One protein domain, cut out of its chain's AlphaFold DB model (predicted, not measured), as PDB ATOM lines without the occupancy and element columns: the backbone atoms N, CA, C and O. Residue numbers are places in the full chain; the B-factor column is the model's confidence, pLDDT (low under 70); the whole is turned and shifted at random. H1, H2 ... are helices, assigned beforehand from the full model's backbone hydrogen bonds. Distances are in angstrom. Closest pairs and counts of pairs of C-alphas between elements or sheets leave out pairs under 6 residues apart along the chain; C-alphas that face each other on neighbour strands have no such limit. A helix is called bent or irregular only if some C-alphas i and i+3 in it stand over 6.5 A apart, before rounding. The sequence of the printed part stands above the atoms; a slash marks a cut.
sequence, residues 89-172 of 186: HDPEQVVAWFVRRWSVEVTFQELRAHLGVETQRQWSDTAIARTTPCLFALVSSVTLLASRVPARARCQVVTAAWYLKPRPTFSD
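This is residues 89 to 172 of the 186 residues of the protein "Integrase catalytic domain-containing protein" of Methylobacterium nodulans (strain LMG 21967 / CNCM I-2342 / ORS 2060) (UniProt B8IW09). Two long helices meet as a lopsided T: the last residues of H1 cross the middle of H2, and most of H1 sticks out as a bare arm, with residues 91 to 105 standing free. Past the far end of H2 the small helix H3 makes a corner, and from it residues 156 to 172 loop away and fold back into the angle between H1 and the second half of H2. The printed part has 84 residues, with three named helices in the order H1, H2, H3 and no named strand, and its class is all helix. It is loose, with a radius of gyration of the C-alphas of 16.0 A and spans of 40 by 40 by 26 A.

H1 is residues 91 to 115, 36.0 A from first to last C-alpha; it begins at C-alpha 91, at (51.635, 19.972, 60.678), and ends at C-alpha 115, at (20.902, 32.897, 74.262). H2 is residues 125 to 148, 35.5 A long. It is neither bent nor irregular, but only just: C-alphas 130 and 133 are 6.4 A apart. H3 is residues 151 to 155, 7.0 A long, and ends at C-alpha 155, at (34.606, 51.778, 68.216). Residues 156 to 172 hold no named element.

H1 and H2 only just touch, with 3 pairs of C-alphas within 8 A. H1 touches with residues 111 to 115 alone, and H2 with residues 135 to 139 alone. Their closest C-alphas are those of Leu 115 and Leu 135, 7.2 A apart. Their lines stand at 73 degrees, only just about perpendicular. H3 touches no helix: H1 and H3 are apart, and H2 and H3 are only just apart, with their closest C-alphas 8.4 A from each other. Of the O i to N i+4 pairs, 17 of 21 in H1, 18 of 20 in H2 and 0 of 1 in H3 are within hydrogen-bond range; in H3, 1 of 2 O i to N i+3 pairs is within range.

The two C-alphas farthest apart are those of Asp 90 and Arg 121, at 45.2 A. Residues 89 to 105, 121 to 127 and 148 to 153 stand free; without them the body of 54 residues spans 37 by 23 by 13 A. The printed part has no cut. The link from H1 to H2, 9 residues, is short, and that from H2 to H3, 2 residues, is tight. The mean pLDDT of the printed part is 72.1, and 37 residues are under 70: residues 89 to 91, 93 to 105, 117 to 123, 152 to 164 and 166.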
ATOM      1  N   HIS A  89      49.000  16.798  54.816       66.31
ATOM      2  CA  HIS A  89      48.868  18.160  55.312       66.31
ATOM      3  C   HIS A  89      50.052  18.555  56.183       66.31
ATOM      4  O   HIS A  89      50.519  17.788  57.024       66.31
ATOM      5  N   ASP A  90      50.492  19.796  56.000       67.75
ATOM      6  CA  ASP A  90      51.546  20.392  56.806       67.75
ATOM      7  C   ASP A  90      51.119  20.413  58.292       67.75
ATOM      8  O   ASP A  90      50.000  20.859  58.590       67.75
ATOM      9  N   PRO A  91      51.946  19.938  59.246       65.94
ATOM     10  CA  PRO A  91      51.635  19.972  60.678       65.94
ATOM     11  C   PRO A  91      51.163  21.347  61.174       65.94
ATOM     12  O   PRO A  91      50.272  21.415  62.027       65.94
ATOM     13  N   GLU A  92      51.675  22.448  60.616       71.06
ATOM     14  CA  GLU A  92      51.210  23.795  60.968       71.06
ATOM     15  C   GLU A  92      49.737  24.025  60.604       71.06
ATOM     16  O   GLU A  92      48.989  24.647  61.367       71.06
ATOM     17  N   GLN A  93      49.278  23.487  59.472       64.75
ATOM     18  CA  GLN A  93      47.879  23.578  59.055       64.75
ATOM     19  C   GLN A  93      46.969  22.742  59.949       64.75
ATOM     20  O   GLN A  93      45.886  23.203  60.312       64.75
ATOM     21  N   VAL A  94      47.416  21.555  60.363       66.62
ATOM     22  CA  VAL A  94      46.659  20.707  61.293       66.62
ATOM     23  C   VAL A  94      46.471  21.430  62.629       66.62
ATOM     24  O   VAL A  94      45.355  21.485  63.157       66.62
ATOM     25  N   VAL A  95      47.526  22.066  63.147       68.44
ATOM     26  CA  VAL A  95      47.446  22.902  64.352       68.44
ATOM     27  C   VAL A  95      46.533  24.106  64.119       68.44
ATOM     28  O   VAL A  95      45.674  24.389  64.953       68.44
ATOM     29  N   ALA A  96      46.637  24.792  62.981       66.56
ATOM     30  CA  ALA A  96      45.779  25.930  62.666       66.56
ATOM     31  C   ALA A  96      44.294  25.538  62.594       66.56
ATOM     32  O   ALA A  96      43.439  26.267  63.100       66.56
ATOM     33  N   TRP A  97      43.959  24.391  62.008       67.69
ATOM     34  CA  TRP A  97      42.594  23.860  61.981       67.69
ATOM     35  C   TRP A  97      42.102  23.467  63.367       67.69
ATOM     36  O   TRP A  97      40.974  23.798  63.740       67.69
ATOM     37  N   PHE A  98      42.963  22.836  64.159       66.62
ATOM     38  CA  PHE A  98      42.659  22.503  65.541       66.62
ATOM     39  C   PHE A  98      42.391  23.762  66.382       66.62
ATOM     40  O   PHE A  98      41.397  23.832  67.102       66.62
ATOM     41  N   VAL A  99      43.199  24.814  66.226       69.44
ATOM     42  CA  VAL A  99      42.983  26.112  66.881       69.44
ATOM     43  C   VAL A  99      41.703  26.784  66.377       69.44
ATOM     44  O   VAL A  99      40.934  27.317  67.177       69.44
ATOM     45  N   ARG A 100      41.402  26.716  65.072       65.38
ATOM     46  CA  ARG A 100      40.143  27.240  64.510       65.38
ATOM     47  C   ARG A 100      38.920  26.555  65.110       65.38
ATOM     48  O   ARG A 100      37.915  27.230  65.305       65.38
ATOM     49  N   ARG A 101      38.987  25.277  65.489       67.00
ATOM     50  CA  ARG A 101      37.887  24.598  66.199       67.00
ATOM     51  C   ARG A 101      37.531  25.286  67.517       67.00
ATOM     52  O   ARG A 101      36.364  25.283  67.895       67.00
ATOM     53  N   TRP A 102      38.482  25.934  68.191       64.56
ATOM     54  CA  TRP A 102      38.188  26.676  69.422       64.56
ATOM     55  C   TRP A 102      37.188  27.817  69.198       64.56
ATOM     56  O   TRP A 102      36.436  28.164  70.104       64.56
ATOM     57  N   SER A 103      37.104  28.354  67.974       66.12
ATOM     58  CA  SER A 103      36.077  29.340  67.622       66.12
ATOM     59  C   SER A 103      34.653  28.778  67.743       66.12
ATOM     60  O   SER A 103      33.737  29.504  68.128       66.12
ATOM     61  N   VAL A 104      34.471  27.473  67.510       67.88
ATOM     62  CA  VAL A 104      33.192  26.778  67.701       67.88
ATOM     63  C   VAL A 104      32.847  26.709  69.187       67.88
ATOM     64  O   VAL A 104      31.741  27.082  69.563       67.88
ATOM     65  N   GLU A 105      33.795  26.331  70.052       69.88
ATOM     66  CA  GLU A 105      33.579  26.299  71.510       69.88
ATOM     67  C   GLU A 105      33.232  27.690  72.058       69.88
ATOM     68  O   GLU A 105      32.306  27.821  72.853       69.88
ATOM     69  N   VAL A 106      33.914  28.745  71.597       72.31
ATOM     70  CA  VAL A 106      33.581  30.133  71.967       72.31
ATOM     71  C   VAL A 106      32.157  30.482  71.536       72.31
ATOM     72  O   VAL A 106      31.408  31.054  72.320       72.31
ATOM     73  N   THR A 107      31.746  30.071  70.335       74.19
ATOM     74  CA  THR A 107      30.372  30.272  69.854       74.19
ATOM     75  C   THR A 107      29.353  29.554  70.745       74.19
ATOM     76  O   THR A 107      28.334  30.138  71.103       74.19
ATOM     77  N   PHE A 108      29.638  28.320  71.174       72.56
ATOM     78  CA  PHE A 108      28.801  27.587  72.130       72.56
ATOM     79  C   PHE A 108      28.760  28.248  73.511       72.56
ATOM     80  O   PHE A 108      27.706  28.282  74.137       72.56
ATOM     81  N   GLN A 109      29.878  28.767  74.017       73.50
ATOM     82  CA  GLN A 109      29.901  29.500  75.287       73.50
ATOM     83  C   GLN A 109      29.054  30.777  75.208       73.50
ATOM     84  O   GLN A 109      28.230  31.014  76.084       73.50
ATOM     85  N   GLU A 110      29.188  31.553  74.131       75.75
ATOM     86  CA  GLU A 110      28.405  32.774  73.891       75.75
ATOM     87  C   GLU A 110      26.903  32.467  73.739       75.75
ATOM     88  O   GLU A 110      26.063  33.139  74.335       75.75
ATOM     89  N   LEU A 111      26.552  31.395  73.020       76.75
ATOM     90  CA  LEU A 111      25.178  30.892  72.906       76.75
ATOM     91  C   LEU A 111      24.573  30.524  74.267       76.75
ATOM     92  O   LEU A 111      23.403  30.802  74.521       76.75
ATOM     93  N   ARG A 112      25.350  29.905  75.156       78.75
ATOM     94  CA  ARG A 112      24.892  29.565  76.511       78.75
ATOM     95  C   ARG A 112      24.748  30.798  77.392       78.75
ATOM     96  O   ARG A 112      23.737  30.940  78.071       78.75
ATOM     97  N   ALA A 113      25.728  31.696  77.343       77.44
ATOM     98  CA  ALA A 113      25.765  32.903  78.159       77.44
ATOM     99  C   ALA A 113      24.673  33.917  77.781       77.44
ATOM    100  O   ALA A 113      24.105  34.556  78.663       77.44
ATOM    101  N   HIS A 114      24.378  34.067  76.487       76.75
ATOM    102  CA  HIS A 114      23.506  35.136  75.990       76.75
ATOM    103  C   HIS A 114      22.164  34.655  75.444       76.75
ATOM    104  O   HIS A 114      21.197  35.409  75.470       76.75
ATOM    105  N   LEU A 115      22.088  33.420  74.948       74.38
ATOM    106  CA  LEU A 115      20.902  32.897  74.262       74.38
ATOM    107  C   LEU A 115      20.286  31.681  74.971       74.38
ATOM    108  O   LEU A 115      19.290  31.135  74.497       74.38
ATOM    109  N   GLY A 116      20.845  31.270  76.113       70.06
ATOM    110  CA  GLY A 116      20.286  30.209  76.951       70.06
ATOM    111  C   GLY A 116      20.266  28.831  76.288       70.06
ATOM    112  O   GLY A 116      19.428  27.994  76.624       70.06
ATOM    113  N   VAL A 117      21.171  28.570  75.338       69.56
ATOM    114  CA  VAL A 117      21.433  27.195  74.879       69.56
ATOM    115  C   VAL A 117      21.789  26.340  76.103       69.56
ATOM    116  O   VAL A 117      22.423  26.837  77.025       69.56
ATOM    117  N   GLU A 118      21.348  25.081  76.160       63.94
ATOM    118  CA  GLU A 118      21.576  24.151  77.292       63.94
ATOM    119  C   GLU A 118      20.800  24.468  78.598       63.94
ATOM    120  O   GLU A 118      20.588  23.569  79.406       63.94
ATOM    121  N   THR A 119      20.288  25.692  78.793       59.97
ATOM    122  CA  THR A 119      19.453  26.082  79.956       59.97
ATOM    123  C   THR A 119      17.956  26.179  79.641       59.97
ATOM    124  O   THR A 119      17.160  26.591  80.492       59.97
ATOM    125  N   GLN A 120      17.539  25.784  78.432       57.62
ATOM    126  CA  GLN A 120      16.129  25.777  78.038       57.62
ATOM    127  C   GLN A 120      15.311  24.888  78.985       57.62
ATOM    128  O   GLN A 120      15.535  23.688  79.088       57.62
ATOM    129  N   ARG A 121      14.297  25.467  79.644       56.66
ATOM    130  CA  ARG A 121      13.376  24.750  80.552       56.66
ATOM    131  C   ARG A 121      12.492  23.699  79.854       56.66
ATOM    132  O   ARG A 121      11.692  23.042  80.512       56.66
ATOM    133  N   GLN A 122      12.597  23.563  78.534       55.66
ATOM    134  CA  GLN A 122      11.820  22.647  77.701       55.66
ATOM    135  C   GLN A 122      12.633  21.368  77.454       55.66
ATOM    136  O   GLN A 122      13.383  21.273  76.490       55.66
ATOM    137  N   TRP A 123      12.470  20.375  78.329       59.59
ATOM    138  CA  TRP A 123      13.180  19.084  78.297       59.59
ATOM    139  C   TRP A 123      12.602  18.079  77.282       59.59
ATOM    140  O   TRP A 123      12.595  16.880  77.542       59.59
ATOM    141  N   SER A 124      12.066  18.536  76.143       77.50
ATOM    142  CA  SER A 124      11.655  17.611  75.076       77.50
ATOM    143  C   SER A 124      12.648  17.662  73.921       77.50
ATOM    144  O   SER A 124      12.969  18.744  73.423       77.50
ATOM    145  N   ASP A 125      13.092  16.491  73.465       76.12
ATOM    146  CA  ASP A 125      14.038  16.352  72.349       76.12
ATOM    147  C   ASP A 125      13.549  17.093  71.095       76.12
ATOM    148  O   ASP A 125      14.320  17.745  70.391       76.12
ATOM    149  N   THR A 126      12.235  17.084  70.860       79.69
ATOM    150  CA  THR A 126      11.594  17.790  69.745       79.69
ATOM    151  C   THR A 126      11.700  19.312  69.865       79.69
ATOM    152  O   THR A 126      11.875  19.992  68.852       79.69
ATOM    153  N   ALA A 127      11.601  19.875  71.074       73.12
ATOM    154  CA  ALA A 127      11.790  21.310  71.281       73.12
ATOM    155  C   ALA A 127      13.251  21.702  71.033       73.12
ATOM    156  O   ALA A 127      13.501  22.648  70.287       73.12
ATOM    157  N   ILE A 128      14.202  20.924  71.561       74.06
ATOM    158  CA  ILE A 128      15.644  21.136  71.365       74.06
ATOM    159  C   ILE A 128      16.004  21.083  69.874       74.06
ATOM    160  O   ILE A 128      16.717  21.960  69.378       74.06
ATOM    161  N   ALA A 129      15.469  20.106  69.136       80.00
ATOM    162  CA  ALA A 129      15.716  19.950  67.702       80.00
ATOM    163  C   ALA A 129      15.199  21.133  66.862       80.00
ATOM    164  O   ALA A 129      15.752  21.424  65.804       80.00
ATOM    165  N   ARG A 130      14.163  21.842  67.331       82.00
ATOM    166  CA  ARG A 130      13.586  23.010  66.645       82.00
ATOM    167  C   ARG A 130      14.278  24.318  67.016       82.00
ATOM    168  O   ARG A 130      14.480  25.165  66.153       82.00
ATOM    169  N   THR A 131      14.627  24.510  68.285       80.19
ATOM    170  CA  THR A 131      15.156  25.788  68.786       80.19
ATOM    171  C   THR A 131      16.645  25.950  68.507       80.19
ATOM    172  O   THR A 131      17.079  27.038  68.134       80.19
ATOM    173  N   THR A 132      17.425  24.876  68.630       81.06
ATOM    174  CA  THR A 132      18.878  24.880  68.408       81.06
ATOM    175  C   THR A 132      19.275  25.464  67.044       81.06
ATOM    176  O   THR A 132      20.055  26.421  67.034       81.06
ATOM    177  N   PRO A 133      18.736  25.003  65.894       84.44
ATOM    178  CA  PRO A 133      19.088  25.580  64.593       84.44
ATOM    179  C   PRO A 133      18.698  27.060  64.473       84.44
ATOM    180  O   PRO A 133      19.461  27.843  63.909       84.44
ATOM    181  N   CYS A 134      17.569  27.477  65.055       85.12
ATOM    182  CA  CYS A 134      17.150  28.880  65.066       85.12
ATOM    183  C   CYS A 134      18.119  29.769  65.861       85.12
ATOM    184  O   CYS A 134      18.431  30.877  65.428       85.12
ATOM    185  N   LEU A 135      18.644  29.285  66.990       81.69
ATOM    186  CA  LEU A 135      19.636  30.017  67.783       81.69
ATOM    187  C   LEU A 135      20.969  30.164  67.036       81.69
ATOM    188  O   LEU A 135      21.547  31.251  67.023       81.69
ATOM    189  N   PHE A 136      21.423  29.122  66.335       83.12
ATOM    190  CA  PHE A 136      22.601  29.214  65.461       83.12
ATOM    191  C   PHE A 136      22.386  30.157  64.268       83.12
ATOM    192  O   PHE A 136      23.288  30.922  63.907       83.12
ATOM    193  N   ALA A 137      21.191  30.147  63.674       85.88
ATOM    194  CA  ALA A 137      20.824  31.075  62.609       85.88
ATOM    195  C   ALA A 137      20.811  32.529  63.106       85.88
ATOM    196  O   ALA A 137      21.288  33.426  62.407       85.88
ATOM    197  N   LEU A 138      20.345  32.768  64.336       84.50
ATOM    198  CA  LEU A 138      20.385  34.085  64.974       84.50
ATOM    199  C   LEU A 138      21.828  34.550  65.196       84.50
ATOM    200  O   LEU A 138      22.159  35.679  64.837       84.50
ATOM    201  N   VAL A 139      22.711  33.679  65.695       82.12
ATOM    202  CA  VAL A 139      24.142  33.997  65.855       82.12
ATOM    203  C   VAL A 139      24.787  34.388  64.523       82.12
ATOM    204  O   VAL A 139      25.507  35.388  64.439       82.12
ATOM    205  N   SER A 140      24.490  33.629  63.470       85.31
ATOM    206  CA  SER A 140      24.980  33.894  62.111       85.31
ATOM    207  C   SER A 140      24.440  35.221  61.565       85.31
ATOM    208  O   SER A 140      25.169  36.011  60.971       85.31
ATOM    209  N   SER A 141      23.169  35.519  61.827       85.00
ATOM    210  CA  SER A 141      22.538  36.770  61.400       85.00
ATOM    211  C   SER A 141      23.145  37.981  62.110       85.00
ATOM    212  O   SER A 141      23.486  38.966  61.461       85.00
ATOM    213  N   VAL A 142      23.360  37.904  63.426       82.31
ATOM    214  CA  VAL A 142      23.981  38.979  64.219       82.31
ATOM    215  C   VAL A 142      25.427  39.230  63.783       82.31
ATOM    216  O   VAL A 142      25.825  40.383  63.624       82.31
ATOM    217  N   THR A 143      26.210  38.179  63.524       81.00
ATOM    218  CA  THR A 143      27.589  38.327  63.018       81.00
ATOM    219  C   THR A 143      27.634  38.941  61.618       81.00
ATOM    220  O   THR A 143      28.461  39.818  61.357       81.00
ATOM    221  N   LEU A 144      26.716  38.561  60.727       83.00
ATOM    222  CA  LEU A 144      26.597  39.177  59.404       83.00
ATOM    223  C   LEU A 144      26.153  40.642  59.490       83.00
ATOM    224  O   LEU A 144      26.724  41.489  58.804       83.00
ATOM    225  N   LEU A 145      25.198  40.975  60.355       82.19
ATOM    226  CA  LEU A 145      24.773  42.360  60.569       82.19
ATOM    227  C   LEU A 145      25.916  43.211  61.134       82.19
ATOM    228  O   LEU A 145      26.187  44.293  60.613       82.19
ATOM    229  N   ALA A 146      26.678  42.686  62.096       78.69
ATOM    230  CA  ALA A 146      27.880  43.328  62.624       78.69
ATOM    231  C   ALA A 146      28.917  43.643  61.533       78.69
ATOM    232  O   ALA A 146      29.544  44.710  61.535       78.69
ATOM    233  N   SER A 147      29.070  42.739  60.559       80.12
ATOM    234  CA  SER A 147      29.977  42.919  59.418       80.12
ATOM    235  C   SER A 147      29.568  44.067  58.484       80.12
ATOM    236  O   SER A 147      30.414  44.586  57.753       80.12
ATOM    237  N   ARG A 148      28.316  44.538  58.569       81.88
ATOM    238  CA  ARG A 148      27.788  45.680  57.804       81.88
ATOM    239  C   ARG A 148      27.775  47.002  58.582       81.88
ATOM    240  O   ARG A 148      27.560  48.048  57.979       81.88
ATOM    241  N   VAL A 149      28.042  46.982  59.890       77.56
ATOM    242  CA  VAL A 149      28.121  48.198  60.722       77.56
ATOM    243  C   VAL A 149      29.337  49.059  60.317       77.56
ATOM    244  O   VAL A 149      30.445  48.522  60.246       77.56
ATOM    245  N   PRO A 150      29.187  50.380  60.081       75.88
ATOM    246  CA  PRO A 150      30.298  51.268  59.729       75.88
ATOM    247  C   PRO A 150      31.396  51.291  60.798       75.88
ATOM    248  O   PRO A 150      31.105  51.247  61.991       75.88
ATOM    249  N   ALA A 151      32.659  51.455  60.390       70.81
ATOM    250  CA  ALA A 151      33.813  51.442  61.301       70.81
ATOM    251  C   ALA A 151      33.682  52.420  62.489       70.81
ATOM    252  O   ALA A 151      34.097  52.087  63.593       70.81
ATOM    253  N   ARG A 152      33.024  53.573  62.288       66.25
ATOM    254  CA  ARG A 152      32.755  54.572  63.340       66.25
ATOM    255  C   ARG A 152      31.860  54.049  64.473       66.25
ATOM    256  O   ARG A 152      32.034  54.451  65.614       66.25
ATOM    257  N   ALA A 153      30.928  53.144  64.174       65.06
ATOM    258  CA  ALA A 153      30.047  52.526  65.168       65.06
ATOM    259  C   ALA A 153      30.668  51.270  65.814       65.06
ATOM    260  O   ALA A 153      30.202  50.823  66.855       65.06
ATOM    261  N   ARG A 154      31.762  50.735  65.250       64.81
ATOM    262  CA  ARG A 154      32.514  49.600  65.814       64.81
ATOM    263  C   ARG A 154      33.490  49.987  66.928       64.81
ATOM    264  O   ARG A 154      34.147  49.112  67.480       64.81
ATOM    265  N   CYS A 155      33.611  51.272  67.263       60.78
ATOM    266  CA  CYS A 155      34.606  51.778  68.216       60.78
ATOM    267  C   CYS A 155      34.372  51.361  69.682       60.78
ATOM    268  O   CYS A 155      35.224  51.628  70.522       60.78
ATOM    269  N   GLN A 156      33.264  50.687  70.003       63.28
ATOM    270  CA  GLN A 156      32.975  50.160  71.342       63.28
ATOM    271  C   GLN A 156      33.283  48.656  71.427       63.28
ATOM    272  O   GLN A 156      32.391  47.852  71.688       63.28
ATOM    273  N   VAL A 157      34.524  48.250  71.142       67.19
ATOM    274  CA  VAL A 157      34.969  46.876  71.430       67.19
ATOM    275  C   VAL A 157      35.337  46.807  72.904       67.19
ATOM    276  O   VAL A 157      36.224  47.535  73.351       67.19
ATOM    277  N   VAL A 158      34.677  45.932  73.661       65.50
ATOM    278  CA  VAL A 158      35.043  45.711  75.061       65.50
ATOM    279  C   VAL A 158      36.279  44.822  75.082       65.50
ATOM    280  O   VAL A 158      36.247  43.651  74.695       65.50
ATOM    281  N   THR A 159      37.400  45.382  75.522       64.62
ATOM    282  CA  THR A 159      38.607  44.608  75.795       64.62
ATOM    283  C   THR A 159      38.555  44.098  77.224       64.62
ATOM    284  O   THR A 159      38.316  44.868  78.153       64.62
ATOM    285  N   ALA A 160      38.815  42.807  77.417       64.56
ATOM    286  CA  ALA A 160      39.137  42.316  78.748       64.56
ATOM    287  C   ALA A 160      40.436  42.990  79.209       64.56
ATOM    288  O   ALA A 160      41.352  43.168  78.404       64.56
ATOM    289  N   ALA A 161      40.543  43.316  80.497       59.50
ATOM    290  CA  ALA A 161      41.701  44.024  81.046       59.50
ATOM    291  C   ALA A 161      43.047  43.333  80.737       59.50
ATOM    292  O   ALA A 161      44.100  43.956  80.808       59.50
ATOM    293  N   TRP A 162      43.028  42.029  80.439       63.28
ATOM    294  CA  TRP A 162      44.223  41.188  80.360       63.28
ATOM    295  C   TRP A 162      44.556  40.729  78.929       63.28
ATOM    296  O   TRP A 162      45.511  39.974  78.730       63.28
ATOM    297  N   TYR A 163      43.793  41.161  77.915       64.06
ATOM    298  CA  TYR A 163      44.141  40.940  76.509       64.06
ATOM    299  C   TYR A 163      43.489  41.956  75.565       64.06
ATOM    300  O   TYR A 163      42.276  42.170  75.577       64.06
ATOM    301  N   LEU A 164      44.312  42.506  74.671       63.16
ATOM    302  CA  LEU A 164      43.855  43.318  73.553       63.16
ATOM    303  C   LEU A 164      43.231  42.430  72.494       63.16
ATOM    304  O   LEU A 164      43.863  41.533  71.944       63.16
ATOM    305  N   LYS A 165      41.983  42.722  72.177       70.38
ATOM    306  CA  LYS A 165      41.220  41.956  71.214       70.38
ATOM    307  C   LYS A 165      41.243  42.686  69.866       70.38
ATOM    308  O   LYS A 165      40.545  43.685  69.716       70.38
ATOM    309  N   PRO A 166      42.016  42.210  68.872       66.00
ATOM    310  CA  PRO A 166      42.201  42.930  67.609       66.00
ATOM    311  C   PRO A 166      40.946  42.933  66.726       66.00
ATOM    312  O   PRO A 166      40.873  43.684  65.756       66.00
ATOM    313  N   ARG A 167      39.962  42.074  67.027       70.56
ATOM    314  CA  ARG A 167      38.690  41.979  66.309       70.56
ATOM    315  C   ARG A 167      37.522  41.833  67.288       70.56
ATOM    316  O   ARG A 167      37.675  41.129  68.280       70.56
ATOM    317  N   PRO A 168      36.357  42.428  67.001       73.44
ATOM    318  CA  PRO A 168      35.142  42.234  67.794       73.44
ATOM    319  C   PRO A 168      34.741  40.743  67.867       73.44
ATOM    320  O   PRO A 168      34.961  40.000  66.910       73.44
ATOM    321  N   THR A 169      34.153  40.294  68.981       75.31
ATOM    322  CA  THR A 169      33.474  38.981  69.106       75.31
ATOM    323  C   THR A 169      31.972  39.194  69.119       75.31
ATOM    324  O   THR A 169      31.495  40.322  69.134       75.31
ATOM    325  N   PHE A 170      31.232  38.089  69.118       72.00
ATOM    326  CA  PHE A 170      29.777  38.036  69.111       72.00
ATOM    327  C   PHE A 170      29.066  38.966  70.115       72.00
ATOM    328  O   PHE A 170      28.004  39.496  69.798       72.00
ATOM    329  N   SER A 171      29.656  39.213  71.283       74.31
ATOM    330  CA  SER A 171      29.088  40.068  72.328       74.31
ATOM    331  C   SER A 171      29.230  41.580  72.074       74.31
ATOM    332  O   SER A 171      28.454  42.357  72.634       74.31
ATOM    333  N   ASP A 172      30.151  42.028  71.209       76.75
ATOM    334  CA  ASP A 172      30.320  43.461  70.897       76.75
ATOM    335  C   ASP A 172      29.173  44.031  70.028       76.75
ATOM    336  O   ASP A 172      28.631  45.084  70.373       76.75
TER     337      ASP A 172